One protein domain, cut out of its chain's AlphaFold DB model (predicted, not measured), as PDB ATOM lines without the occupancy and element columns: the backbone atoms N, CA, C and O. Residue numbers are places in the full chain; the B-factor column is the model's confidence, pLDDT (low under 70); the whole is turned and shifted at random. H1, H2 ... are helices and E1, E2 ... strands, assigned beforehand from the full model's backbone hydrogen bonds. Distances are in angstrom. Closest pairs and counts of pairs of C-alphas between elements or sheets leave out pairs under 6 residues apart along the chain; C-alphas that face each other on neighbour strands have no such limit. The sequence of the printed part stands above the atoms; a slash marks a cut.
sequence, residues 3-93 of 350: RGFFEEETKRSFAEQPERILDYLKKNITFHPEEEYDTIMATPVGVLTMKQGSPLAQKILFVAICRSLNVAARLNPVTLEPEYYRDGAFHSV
ATOM      1  N   ARG A   3     191.676 186.975 181.977       90.75
ATOM      2  CA  ARG A   3     192.375 186.693 183.251       90.75
ATOM      3  C   ARG A   3     192.567 185.199 183.540       90.75
ATOM      4  O   ARG A   3     193.404 184.865 184.361       90.75
ATOM      5  N   GLY A   4     191.772 184.313 182.932       92.44
ATOM      6  CA  GLY A   4     191.882 182.866 183.139       92.44
ATOM      7  C   GLY A   4     193.099 182.234 182.460       92.44
ATOM      8  O   GLY A   4     193.449 181.115 182.801       92.44
ATOM      9  N   PHE A   5     193.756 182.945 181.538       93.75
ATOM     10  CA  PHE A   5     194.939 182.461 180.815       93.75
ATOM     11  C   PHE A   5     196.252 182.615 181.592       93.75
ATOM     12  O   PHE A   5     197.292 182.166 181.121       93.75
ATOM     13  N   PHE A   6     196.220 183.271 182.752       95.50
ATOM     14  CA  PHE A   6     197.409 183.615 183.521       95.50
ATOM     15  C   PHE A   6     197.275 183.117 184.958       95.50
ATOM     16  O   PHE A   6     196.177 183.096 185.516       95.50
ATOM     17  N   GLU A   7     198.396 182.760 185.572       95.25
ATOM     18  CA  GLU A   7     198.476 182.482 187.007       95.25
ATOM     19  C   GLU A   7     198.447 183.789 187.816       95.25
ATOM     20  O   GLU A   7     198.712 184.868 187.281       95.25
ATOM     21  N   GLU A   8     198.101 183.721 189.104       94.81
ATOM     22  CA  GLU A   8     197.949 184.919 189.951       94.81
ATOM     23  C   GLU A   8     199.237 185.750 190.061       94.81
ATOM     24  O   GLU A   8     199.177 186.980 190.065       94.81
ATOM     25  N   GLU A   9     200.402 185.102 190.084       94.69
ATOM     26  CA  GLU A   9     201.699 185.785 190.115       94.69
ATOM     27  C   GLU A   9     201.948 186.585 188.828       94.69
ATOM     28  O   GLU A   9     202.275 187.773 188.878       94.69
ATOM     29  N   THR A  10     201.682 185.981 187.667       94.25
ATOM     30  CA  THR A  10     201.789 186.644 186.359       94.25
ATOM     31  C   THR A  10     200.828 187.825 186.246       94.25
ATOM     32  O   THR A  10     201.210 188.884 185.753       94.25
ATOM     33  N   LYS A  11     199.595 187.688 186.752       96.19
ATOM     34  CA  LYS A  11     198.619 188.792 186.782       96.19
ATOM     35  C   LYS A  11     199.130 189.973 187.595       96.19
ATOM     36  O   LYS A  11     198.999 191.108 187.148       96.19
ATOM     37  N   ARG A  12     199.696 189.714 188.778       94.62
ATOM     38  CA  ARG A  12     200.253 190.765 189.638       94.62
ATOM     39  C   ARG A  12     201.437 191.452 188.960       94.62
ATOM     40  O   ARG A  12     201.439 192.671 188.851       94.62
ATOM     41  N   SER A  13     202.355 190.663 188.407       95.25
ATOM     42  CA  SER A  13     203.510 191.132 187.635       95.25
ATOM     43  C   SER A  13     203.108 192.053 186.472       95.25
ATOM     44  O   SER A  13     203.684 193.124 186.308       95.25
ATOM     45  N   PHE A  14     202.081 191.686 185.699       95.56
ATOM     46  CA  PHE A  14     201.573 192.508 184.595       95.56
ATOM     47  C   PHE A  14     200.854 193.778 185.056       95.56
ATOM     48  O   PHE A  14     200.945 194.801 184.387       95.56
ATOM     49  N   ALA A  15     200.132 193.731 186.177       93.44
ATOM     50  CA  ALA A  15     199.473 194.918 186.717       93.44
ATOM     51  C   ALA A  15     200.490 195.939 187.263       93.44
ATOM     52  O   ALA A  15     200.324 197.143 187.077       93.44
ATOM     53  N   GLU A  16     201.553 195.457 187.912       93.31
ATOM     54  CA  GLU A  16     202.636 196.286 188.454       93.31
ATOM     55  C   GLU A  16     203.569 196.815 187.357       93.31
ATOM     56  O   GLU A  16     204.036 197.948 187.447       93.31
ATOM     57  N   GLN A  17     203.813 196.039 186.300       92.19
ATOM     58  CA  GLN A  17     204.698 196.417 185.196       92.19
ATOM     59  C   GLN A  17     204.110 195.965 183.841       92.19
ATOM     60  O   GLN A  17     204.476 194.893 183.341       92.19
ATOM     61  N   PRO A  18     203.188 196.753 183.242       93.12
ATOM     62  CA  PRO A  18     202.528 196.425 181.977       93.12
ATOM     63  C   PRO A  18     203.483 196.118 180.821       93.12
ATOM     64  O   PRO A  18     203.142 195.315 179.960       93.12
ATOM     65  N   GLU A  19     204.700 196.664 180.821       90.44
ATOM     66  CA  GLU A  19     205.756 196.385 179.838       90.44
ATOM     67  C   GLU A  19     206.035 194.884 179.691       90.44
ATOM     68  O   GLU A  19     206.239 194.393 178.582       90.44
ATOM     69  N   ARG A  20     205.939 194.118 180.786       93.06
ATOM     70  CA  ARG A  20     206.145 192.659 180.776       93.06
ATOM     71  C   ARG A  20     205.123 191.916 179.918       93.06
ATOM     72  O   ARG A  20     205.366 190.778 179.515       93.06
ATOM     73  N   ILE A  21     203.972 192.532 179.641       94.62
ATOM     74  CA  ILE A  21     202.985 191.972 178.717       94.62
ATOM     75  C   ILE A  21     203.578 191.935 177.304       94.62
ATOM     76  O   ILE A  21     203.380 190.935 176.622       94.62
ATOM     77  N   LEU A  22     204.348 192.942 176.866       89.44
ATOM     78  CA  LEU A  22     204.995 192.907 175.547       89.44
ATOM     79  C   LEU A  22     205.990 191.754 175.438       89.44
ATOM     80  O   LEU A  22     205.963 191.029 174.446       89.44
ATOM     81  N   ASP A  23     206.816 191.545 176.462       90.31
ATOM     82  CA  ASP A  23     207.767 190.429 176.489       90.31
ATOM     83  C   ASP A  23     207.042 189.086 176.390       90.31
ATOM     84  O   ASP A  23     207.446 188.186 175.648       90.31
ATOM     85  N   TYR A  24     205.919 188.961 177.102       94.38
ATOM     86  CA  TYR A  24     205.061 187.793 176.994       94.38
ATOM     87  C   TYR A  24     204.502 187.629 175.576       94.38
ATOM     88  O   TYR A  24     204.549 186.520 175.046       94.38
ATOM     89  N   LEU A  25     203.995 188.693 174.948       93.31
ATOM     90  CA  LEU A  25     203.442 188.626 173.594       93.31
ATOM     91  C   LEU A  25     204.511 188.229 172.574       93.31
ATOM     92  O   LEU A  25     204.309 187.246 171.867       93.31
ATOM     93  N   LYS A  26     205.679 188.882 172.584       89.88
ATOM     94  CA  LYS A  26     206.817 188.546 171.709       89.88
ATOM     95  C   LYS A  26     207.249 187.087 171.840       89.88
ATOM     96  O   LYS A  26     207.613 186.452 170.857       89.88
ATOM     97  N   LYS A  27     207.231 186.552 173.064       93.12
ATOM     98  CA  LYS A  27     207.655 185.174 173.339       93.12
ATOM     99  C   LYS A  27     206.604 184.129 172.959       93.12
ATOM    100  O   LYS A  27     206.971 182.995 172.666       93.12
ATOM    101  N   ASN A  28     205.316 184.465 173.041       94.69
ATOM    102  CA  ASN A  28     204.239 183.473 173.009       94.69
ATOM    103  C   ASN A  28     203.280 183.613 171.828       94.69
ATOM    104  O   ASN A  28     202.491 182.695 171.631       94.69
ATOM    105  N   ILE A  29     203.286 184.728 171.097       93.94
ATOM    106  CA  ILE A  29     202.373 184.978 169.980       93.94
ATOM    107  C   ILE A  29     203.188 185.131 168.698       93.94
ATOM    108  O   ILE A  29     204.062 185.991 168.616       93.94
ATOM    109  N   THR A  30     202.896 184.306 167.696       91.75
ATOM    110  CA  THR A  30     203.528 184.391 166.376       91.75
ATOM    111  C   THR A  30     202.620 185.086 165.366       91.75
ATOM    112  O   THR A  30     201.416 185.248 165.575       91.75
ATOM    113  N   PHE A  31     203.212 185.523 164.257       88.25
ATOM    114  CA  PHE A  31     202.495 186.136 163.150       88.25
ATOM    115  C   PHE A  31     202.944 185.506 161.827       88.25
ATOM    116  O   PHE A  31     204.143 185.430 161.564       88.25
ATOM    117  N   HIS A  32     201.971 185.061 161.027       85.12
ATOM    118  CA  HIS A  32     202.146 184.434 159.717       85.12
ATOM    119  C   HIS A  32     201.370 185.257 158.675       85.12
ATOM    120  O   HIS A  32     200.161 185.062 158.541       85.12
ATOM    121  N   PRO A  33     202.010 186.226 157.992       80.75
ATOM    122  CA  PRO A  33     201.314 187.161 157.103       80.75
ATOM    123  C   PRO A  33     200.588 186.470 155.941       80.75
ATOM    124  O   PRO A  33     199.568 186.958 155.475       80.75
ATOM    125  N   GLU A  34     201.080 185.317 155.491       80.56
ATOM    126  CA  GLU A  34     200.479 184.504 154.433       80.56
ATOM    127  C   GLU A  34     199.149 183.826 154.809       80.56
ATOM    128  O   GLU A  34     198.403 183.422 153.917       80.56
ATOM    129  N   GLU A  35     198.844 183.698 156.104       74.25
ATOM    130  CA  GLU A  35     197.626 183.045 156.606       74.25
ATOM    131  C   GLU A  35     196.569 184.053 157.090       74.25
ATOM    132  O   GLU A  35     195.479 183.656 157.514       74.25
ATOM    133  N   GLU A  36     196.864 185.356 157.038       68.44
ATOM    134  CA  GLU A  36     195.967 186.392 157.542       68.44
ATOM    135  C   GLU A  36     195.029 186.945 156.462       68.44
ATOM    136  O   GLU A  36     195.405 187.207 155.321       68.44
ATOM    137  N   TYR A  37     193.775 187.157 156.863       69.06
ATOM    138  CA  TYR A  37     192.795 187.904 156.089       69.06
ATOM    139  C   TYR A  37     192.682 189.316 156.661       69.06
ATOM    140  O   TYR A  37     192.113 189.487 157.740       69.06
ATOM    141  N   ASP A  38     193.125 190.327 155.909       64.88
ATOM    142  CA  ASP A  38     193.111 191.744 156.323       64.88
ATOM    143  C   ASP A  38     191.737 192.242 156.814       64.88
ATOM    144  O   ASP A  38     191.637 193.183 157.601       64.88
ATOM    145  N   THR A  39     190.649 191.612 156.364       68.50
ATOM    146  CA  THR A  39     189.275 191.996 156.713       68.50
ATOM    147  C   THR A  39     188.752 191.368 158.007       68.50
ATOM    148  O   THR A  39     187.666 191.739 158.453       68.50
ATOM    149  N   ILE A  40     189.450 190.388 158.596       74.00
ATOM    150  CA  ILE A  40     188.976 189.645 159.773       74.00
ATOM    151  C   ILE A  40     189.973 189.796 160.915       74.00
ATOM    152  O   ILE A  40     191.058 189.226 160.904       74.00
ATOM    153  N   MET A  41     189.561 190.511 161.960       78.75
ATOM    154  CA  MET A  41     190.407 190.739 163.126       78.75
ATOM    155  C   MET A  41     190.225 189.649 164.183       78.75
ATOM    156  O   MET A  41     189.112 189.383 164.645       78.75
ATOM    157  N   ALA A  42     191.331 189.039 164.612       86.94
ATOM    158  CA  ALA A  42     191.316 188.058 165.689       86.94
ATOM    159  C   ALA A  42     190.919 188.703 167.029       86.94
ATOM    160  O   ALA A  42     191.411 189.765 167.413       86.94
ATOM    161  N   THR A  43     190.045 188.035 167.787       92.06
ATOM    162  CA  THR A  43     189.692 188.494 169.140       92.06
ATOM    163  C   THR A  43     190.853 188.252 170.115       92.06
ATOM    164  O   THR A  43     191.572 187.265 169.956       92.06
ATOM    165  N   PRO A  44     191.008 189.048 171.194       95.06
ATOM    166  CA  PRO A  44     192.070 188.835 172.185       95.06
ATOM    167  C   PRO A  44     192.114 187.413 172.768       95.06
ATOM    168  O   PRO A  44     193.182 186.842 172.977       95.06
ATOM    169  N   VAL A  45     190.945 186.809 173.010       95.31
ATOM    170  CA  VAL A  45     190.852 185.421 173.488       95.31
ATOM    171  C   VAL A  45     191.297 184.440 172.402       95.31
ATOM    172  O   VAL A  45     192.010 183.490 172.712       95.31
ATOM    173  N   GLY A  46     190.927 184.683 171.142       93.38
ATOM    174  CA  GLY A  46     191.394 183.903 169.996       93.38
ATOM    175  C   GLY A  46     192.916 183.934 169.865       93.38
ATOM    176  O   GLY A  46     193.530 182.872 169.814       93.38
ATOM    177  N   VAL A  47     193.526 185.122 169.943       93.94
ATOM    178  CA  VAL A  47     194.990 185.292 169.896       93.94
ATOM    179  C   VAL A  47     195.673 184.522 171.031       93.94
ATOM    180  O   VAL A  47     196.631 183.788 170.800       93.94
ATOM    181  N   LEU A  48     195.156 184.602 172.264       95.19
ATOM    182  CA  LEU A  48     195.714 183.856 173.403       95.19
ATOM    183  C   LEU A  48     195.565 182.336 173.286       95.19
ATOM    184  O   LEU A  48     196.417 181.614 173.814       95.19
ATOM    185  N   THR A  49     194.489 181.877 172.644       94.50
ATOM    186  CA  THR A  49     194.161 180.455 172.471       94.50
ATOM    187  C   THR A  49     194.995 179.834 171.358       94.50
ATOM    188  O   THR A  49     195.620 178.802 171.574       94.50
ATOM    189  N   MET A  50     195.038 180.487 170.195       92.69
ATOM    190  CA  MET A  50     195.747 180.001 169.008       92.69
ATOM    191  C   MET A  50     197.237 180.345 169.015       92.69
ATOM    192  O   MET A  50     197.984 179.792 168.219       92.69
ATOM    193  N   LYS A  51     197.674 181.252 169.902       93.62
ATOM    194  CA  LYS A  51     199.051 181.771 169.954       93.62
ATOM    195  C   LYS A  51     199.493 182.446 168.653       93.62
ATOM    196  O   LYS A  51     200.680 182.509 168.356       93.62
ATOM    197  N   GLN A  52     198.532 182.992 167.915       90.75
ATOM    198  CA  GLN A  52     198.749 183.671 166.646       90.75
ATOM    199  C   GLN A  52     197.951 184.970 166.586       90.75
ATOM    200  O   GLN A  52     196.799 185.018 167.024       90.75
ATOM    201  N   GLY A  53     198.554 186.019 166.036       89.25
ATOM    202  CA  GLY A  53     197.874 187.286 165.789       89.25
ATOM    203  C   GLY A  53     198.785 188.312 165.131       89.25
ATOM    204  O   GLY A  53     199.976 188.380 165.441       89.25
ATOM    205  N   SER A  54     198.215 189.132 164.252       88.94
ATOM    206  CA  SER A  54     198.916 190.246 163.619       88.94
ATOM    207  C   SER A  54     199.472 191.269 164.586       88.94
ATOM    208  O   SER A  54     199.036 191.329 165.741       88.94
ATOM    209  N   PRO A  55     200.383 192.142 164.116       88.44
ATOM    210  CA  PRO A  55     200.894 193.239 164.924       88.44
ATOM    211  C   PRO A  55     199.774 194.052 165.585       88.44
ATOM    212  O   PRO A  55     199.819 194.284 166.791       88.44
ATOM    213  N   LEU A  56     198.714 194.409 164.848       88.00
ATOM    214  CA  LEU A  56     197.578 195.138 165.417       88.00
ATOM    215  C   LEU A  56     196.786 194.290 166.425       88.00
ATOM    216  O   LEU A  56     196.470 194.775 167.512       88.00
ATOM    217  N   ALA A  57     196.517 193.013 166.127       91.50
ATOM    218  CA  ALA A  57     195.832 192.118 167.061       91.50
ATOM    219  C   ALA A  57     196.625 191.920 168.369       91.50
ATOM    220  O   ALA A  57     196.031 191.843 169.448       91.50
ATOM    221  N   GLN A  58     197.960 191.902 168.303       93.19
ATOM    222  CA  GLN A  58     198.836 191.865 169.477       93.19
ATOM    223  C   GLN A  58     198.754 193.159 170.298       93.19
ATOM    224  O   GLN A  58     198.634 193.086 171.521       93.19
ATOM    225  N   LYS A  59     198.732 194.337 169.655       93.44
ATOM    226  CA  LYS A  59     198.518 195.627 170.346       93.44
ATOM    227  C   LYS A  59     197.144 195.680 171.028       93.44
ATOM    228  O   LYS A  59     197.035 196.080 172.187       93.44
ATOM    229  N   ILE A  60     196.090 195.199 170.362       94.12
ATOM    230  CA  ILE A  60     194.744 195.085 170.949       94.12
ATOM    231  C   ILE A  60     194.754 194.118 172.139       94.12
ATOM    232  O   ILE A  60     194.176 194.413 173.189       94.12
ATOM    233  N   LEU A  61     195.421 192.968 172.003       95.62
ATOM    234  CA  LEU A  61     195.553 191.994 173.080       95.62
ATOM    235  C   LEU A  61     196.288 192.589 174.288       95.62
ATOM    236  O   LEU A  61     195.831 192.387 175.413       95.62
ATOM    237  N   PHE A  62     197.358 193.359 174.083       96.12
ATOM    238  CA  PHE A  62     198.050 194.073 175.158       96.12
ATOM    239  C   PHE A  62     197.074 194.928 175.982       96.12
ATOM    240  O   PHE A  62     196.973 194.775 177.205       96.12
ATOM    241  N   VAL A  63     196.295 195.779 175.305       96.06
ATOM    242  CA  VAL A  63     195.302 196.658 175.943       96.06
ATOM    243  C   VAL A  63     194.237 195.835 176.669       96.06
ATOM    244  O   VAL A  63     193.844 196.160 177.792       96.06
ATOM    245  N   ALA A  64     193.782 194.740 176.061       96.81
ATOM    246  CA  ALA A  64     192.786 193.858 176.652       96.81
ATOM    247  C   ALA A  64     193.304 193.148 177.917       96.81
ATOM    248  O   ALA A  64     192.557 193.023 178.891       96.81
ATOM    249  N   ILE A  65     194.577 192.726 177.938       96.94
ATOM    250  CA  ILE A  65     195.225 192.157 179.127       96.94
ATOM    251  C   ILE A  65     195.279 193.213 180.231       96.94
ATOM    252  O   ILE A  65     194.745 192.947 181.308       96.94
ATOM    253  N   CYS A  66     195.801 194.414 179.950       96.31
ATOM    254  CA  CYS A  66     195.858 195.524 180.909       96.31
ATOM    255  C   CYS A  66     194.490 195.798 181.550       96.31
ATOM    256  O   CYS A  66     194.334 195.722 182.771       96.31
ATOM    257  N   ARG A  67     193.461 196.015 180.721       96.31
ATOM    258  CA  ARG A  67     192.099 196.326 181.188       96.31
ATOM    259  C   ARG A  67     191.493 195.185 181.995       96.31
ATOM    260  O   ARG A  67     190.790 195.431 182.970       96.31
ATOM    261  N   SER A  68     191.791 193.933 181.639       96.62
ATOM    262  CA  SER A  68     191.344 192.770 182.416       96.62
ATOM    263  C   SER A  68     191.972 192.706 183.814       96.62
ATOM    264  O   SER A  68     191.397 192.097 184.716       96.62
ATOM    265  N   LEU A  69     193.127 193.346 184.001       95.44
ATOM    266  CA  LEU A  69     193.866 193.441 185.258       95.44
ATOM    267  C   LEU A  69     193.635 194.778 185.978       95.44
ATOM    268  O   LEU A  69     194.368 195.098 186.907       95.44
ATOM    269  N   ASN A  70     192.593 195.523 185.590       94.25
ATOM    270  CA  ASN A  70     192.243 196.842 186.126       94.25
ATOM    271  C   ASN A  70     193.313 197.927 185.898       94.25
ATOM    272  O   ASN A  70     193.331 198.925 186.613       94.25
ATOM    273  N   VAL A  71     194.163 197.772 184.881       94.88
ATOM    274  CA  VAL A  71     195.050 198.836 184.398       94.88
ATOM    275  C   VAL A  71     194.350 199.540 183.239       94.88
ATOM    276  O   VAL A  71     194.014 198.912 182.231       94.88
ATOM    277  N   ALA A  72     194.085 200.841 183.380       96.06
ATOM    278  CA  ALA A  72     193.517 201.625 182.290       96.06
ATOM    279  C   ALA A  72     194.517 201.667 181.125       96.06
ATOM    280  O   ALA A  72     195.688 201.967 181.319       96.06
ATOM    281  N   ALA A  73     194.060 201.319 179.926       95.75
ATOM    282  CA  ALA A  73     194.892 201.234 178.734       95.75
ATOM    283  C   ALA A  73     194.053 201.475 177.479       95.75
ATOM    284  O   ALA A  73     192.847 201.193 177.461       95.75
ATOM    285  N   ARG A  74     194.697 201.975 176.428       93.94
ATOM    286  CA  ARG A  74     194.091 202.272 175.128       93.94
ATOM    287  C   ARG A  74     195.095 202.028 174.007       93.94
ATOM    288  O   ARG A  74     196.284 201.892 174.264       93.94
ATOM    289  N   LEU A  75     194.612 201.984 172.772       90.75
ATOM    290  CA  LEU A  75     195.477 202.264 171.631       90.75
ATOM    291  C   LEU A  75     195.513 203.777 171.448       90.75
ATOM    292  O   LEU A  75     194.470 204.429 171.563       90.75
ATOM    293  N   ASN A  76     196.689 204.327 171.185       87.56
ATOM    294  CA  ASN A  76     196.814 205.706 170.753       87.56
ATOM    295  C   ASN A  76     195.988 205.879 169.461       87.56
ATOM    296  O   ASN A  76     196.178 205.106 168.524       87.56
ATOM    297  N   PRO A  77     195.063 206.847 169.382       79.44
ATOM    298  CA  PRO A  77     194.179 206.979 168.222       79.44
ATOM    299  C   PRO A  77     194.937 207.312 166.929       79.44
ATOM    300  O   PRO A  77     194.464 206.987 165.846       79.44
ATOM    301  N   VAL A  78     196.119 207.924 167.036       77.75
ATOM    302  CA  VAL A  78     196.942 208.341 165.897       77.75
ATOM    303  C   VAL A  78     197.918 207.240 165.494       77.75
ATOM    304  O   VAL A  78     197.947 206.849 164.332       77.75
ATOM    305  N   THR A  79     198.734 206.752 166.430       79.44
ATOM    306  CA  THR A  79     199.820 205.803 166.124       79.44
ATOM    307  C   THR A  79     199.389 204.343 166.228       79.44
ATOM    308  O   THR A  79     200.130 203.448 165.825       79.44
ATOM    309  N   LEU A  80     198.211 204.084 166.807       83.00
ATOM    310  CA  LEU A  80     197.728 202.757 167.196       83.00
ATOM    311  C   LEU A  80     198.670 202.010 168.150       83.00
ATOM    312  O   LEU A  80     198.470 200.819 168.383       83.00
ATOM    313  N   GLU A  81     199.674 202.677 168.728       88.75
ATOM    314  CA  GLU A  81     200.546 202.072 169.730       88.75
ATOM    315  C   GLU A  81     199.794 201.867 171.049       88.75
ATOM    316  O   GLU A  81     198.976 202.709 171.436       88.75
ATOM    317  N   PRO A  82     200.029 200.752 171.757       91.69
ATOM    318  CA  PRO A  82     199.409 200.524 173.045       91.69
ATOM    319  C   PRO A  82     199.950 201.516 174.077       91.69
ATOM    320  O   PRO A  82     201.157 201.708 174.221       91.69
ATOM    321  N   GLU A  83     199.033 202.104 174.835       93.31
ATOM    322  CA  GLU A  83     199.316 202.991 175.953       93.31
ATOM    323  C   GLU A  83     198.618 202.477 177.211       93.31
ATOM    324  O   GLU A  83     197.478 202.005 177.155       93.31
ATOM    325  N   TYR A  84     199.263 202.622 178.364       94.38
ATOM    326  CA  TYR A  84     198.648 202.379 179.667       94.38
ATOM    327  C   TYR A  84     198.713 203.637 180.538       94.38
ATOM    328  O   TYR A  84     199.592 204.477 180.379       94.38
ATOM    329  N   TYR A  85     197.755 203.794 181.443       91.50
ATOM    330  CA  TYR A  85     197.636 204.964 182.302       91.50
ATOM    331  C   TYR A  85     198.386 204.748 183.615       91.50
ATOM    332  O   TYR A  85     198.131 203.774 184.330       91.50
ATOM    333  N   ARG A  86     199.286 205.670 183.942       87.88
ATOM    334  CA  ARG A  86     200.067 205.685 185.180       87.88
ATOM    335  C   ARG A  86     200.423 207.131 185.518       87.88
ATOM    336  O   ARG A  86     200.563 207.955 184.627       87.88
ATOM    337  N   ASP A  87     200.464 207.453 186.808       87.81
ATOM    338  CA  ASP A  87     200.906 208.762 187.313       87.81
ATOM    339  C   ASP A  87     200.248 209.985 186.640       87.81
ATOM    340  O   ASP A  87     200.853 211.038 186.470       87.81
ATOM    341  N   GLY A  88     198.967 209.858 186.276       87.38
ATOM    342  CA  GLY A  88     198.180 210.950 185.702       87.38
ATOM    343  C   GLY A  88     198.220 211.056 184.171       87.38
ATOM    344  O   GLY A  88     197.466 211.859 183.618       87.38
ATOM    345  N   ALA A  89     199.023 210.242 183.479       87.44
ATOM    346  CA  ALA A  89     199.195 210.299 182.029       87.44
ATOM    347  C   ALA A  89     199.138 208.914 181.364       87.44
ATOM    348  O   ALA A  89     199.270 207.872 182.008       87.44
ATOM    349  N   PHE A  90     198.917 208.903 180.048       89.19
ATOM    350  CA  PHE A  90     199.094 207.705 179.231       89.19
ATOM    351  C   PHE A  90     200.561 207.585 178.816       89.19
ATOM    352  O   PHE A  90     201.126 208.522 178.261       89.19
ATOM    353  N   HIS A  91     201.152 206.422 179.075       86.00
ATOM    354  CA  HIS A  91     202.513 206.068 178.698       86.00
ATOM    355  C   HIS A  91     202.472 205.041 177.568       86.00
ATOM    356  O   HIS A  91     201.783 204.022 177.684       86.00
ATOM    357  N   SER A  92     203.197 205.310 176.482       81.94
ATOM    358  CA  SER A  92     203.397 204.342 175.404       81.94
ATOM    359  C   SER A  92     204.356 203.248 175.856       81.94
ATOM    360  O   SER A  92     205.289 203.500 176.619       81.94
ATOM    361  N   VAL A  93     204.113 202.022 175.401       71.81
ATOM    362  CA  VAL A  93     204.967 200.886 175.742       71.81
ATOM    363  C   VAL A  93     206.014 200.733 174.653       71.81
ATOM    364  O   VAL A  93     205.732 200.236 173.565       71.81
TER     365      VAL A  93
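This is residues 3 to 93 of the 350 residues of the protein "TGc domain-containing protein" of Lachnospiraceae bacterium (UniProt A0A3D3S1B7). One helix, H4, lies in the middle, with a small three-stranded sheet packed on one side of it, H3 on the opposite side and H2 crossing it on a third side. H1 makes a corner with H2, and the long loop of residues 29 to 43 swings out beyond H2 and H3 on its way from one to the other. The printed part has 91 residues, with four named helices and then three named strands along the chain, H1 H2 H3 H4 E1 E2 E3. The sheet has the order E1 E2 E3, antiparallel throughout, and the class is mixed, helices and strands. The whole is compact, with a radius of gyration of the C-alphas of 13.0 A, yet flat in outline, spanning 40 by 33 by 17 A.

Start at the sheet, a meander, each strand the antiparallel neighbour of the one before: E1, residues 73 to 75, E2, residues 82 to 86, and E3, residues 89 to 92. E1 and E2 form a hairpin, with N 74 and O 83 within hydrogen-bond range at 2.9 A. E2 and E3 form another, with N 91 and O 84 at 2.8 A. H4, residues 55 to 68, is on one face of this sheet, two layers in all, at a height over the sheet of 7.4 A. It lies over E1 and runs along the strands, at 16 degrees to E1 on the local plane; the closest C-alphas, of Val 63 and Ala 73, are 5.4 A apart. Next look at H3, residues 44 to 50, which touches H4 at a steep tilt of 65 degrees, opposite ways; the closest C-alphas are those of Pro 44 and Leu 61, 4.8 A. H2, residues 19 to 28, touches H4 at a steep tilt of 52 degrees, closest at the C-alphas of Ile 21 and Phe 62, 6.4 A. H2 and H3 are apart. H1, residues 8 to 16, and H2 touch only at the corner, and only just, with 3 pairs of C-alphas within 8 A, the closest those of Phe 14 and Arg 20, 6.0 A. H1 is close to H4 but not clearly touching: the closest C-alphas, of Ala 15 and Cys 66, are 6.9 A apart. In H1, H3 and H4 every O i to N i+4 pair is within hydrogen-bond range; in H2, 5 of 6 are.

Find C-alpha 73 at (194.892, 201.234, 178.734), where E1 begins; E2 follows it and is 13.2 A long, and E3 ends at C-alpha 92, (203.397, 204.342, 175.404). H4 runs 19.9 A from C-alpha 55 at (200.894, 193.239, 164.924). H2 is 14.7 A long and H1 12.4 A.

The C-alphas farthest apart are those of Glu 34 and Gly 88, 41.0 A. The printed part has no cut. The link from H2 to H3 is long, 15 residues, and in it residues 36 to 39 have pLDDT under 70; the mean of the printed part is 89.8.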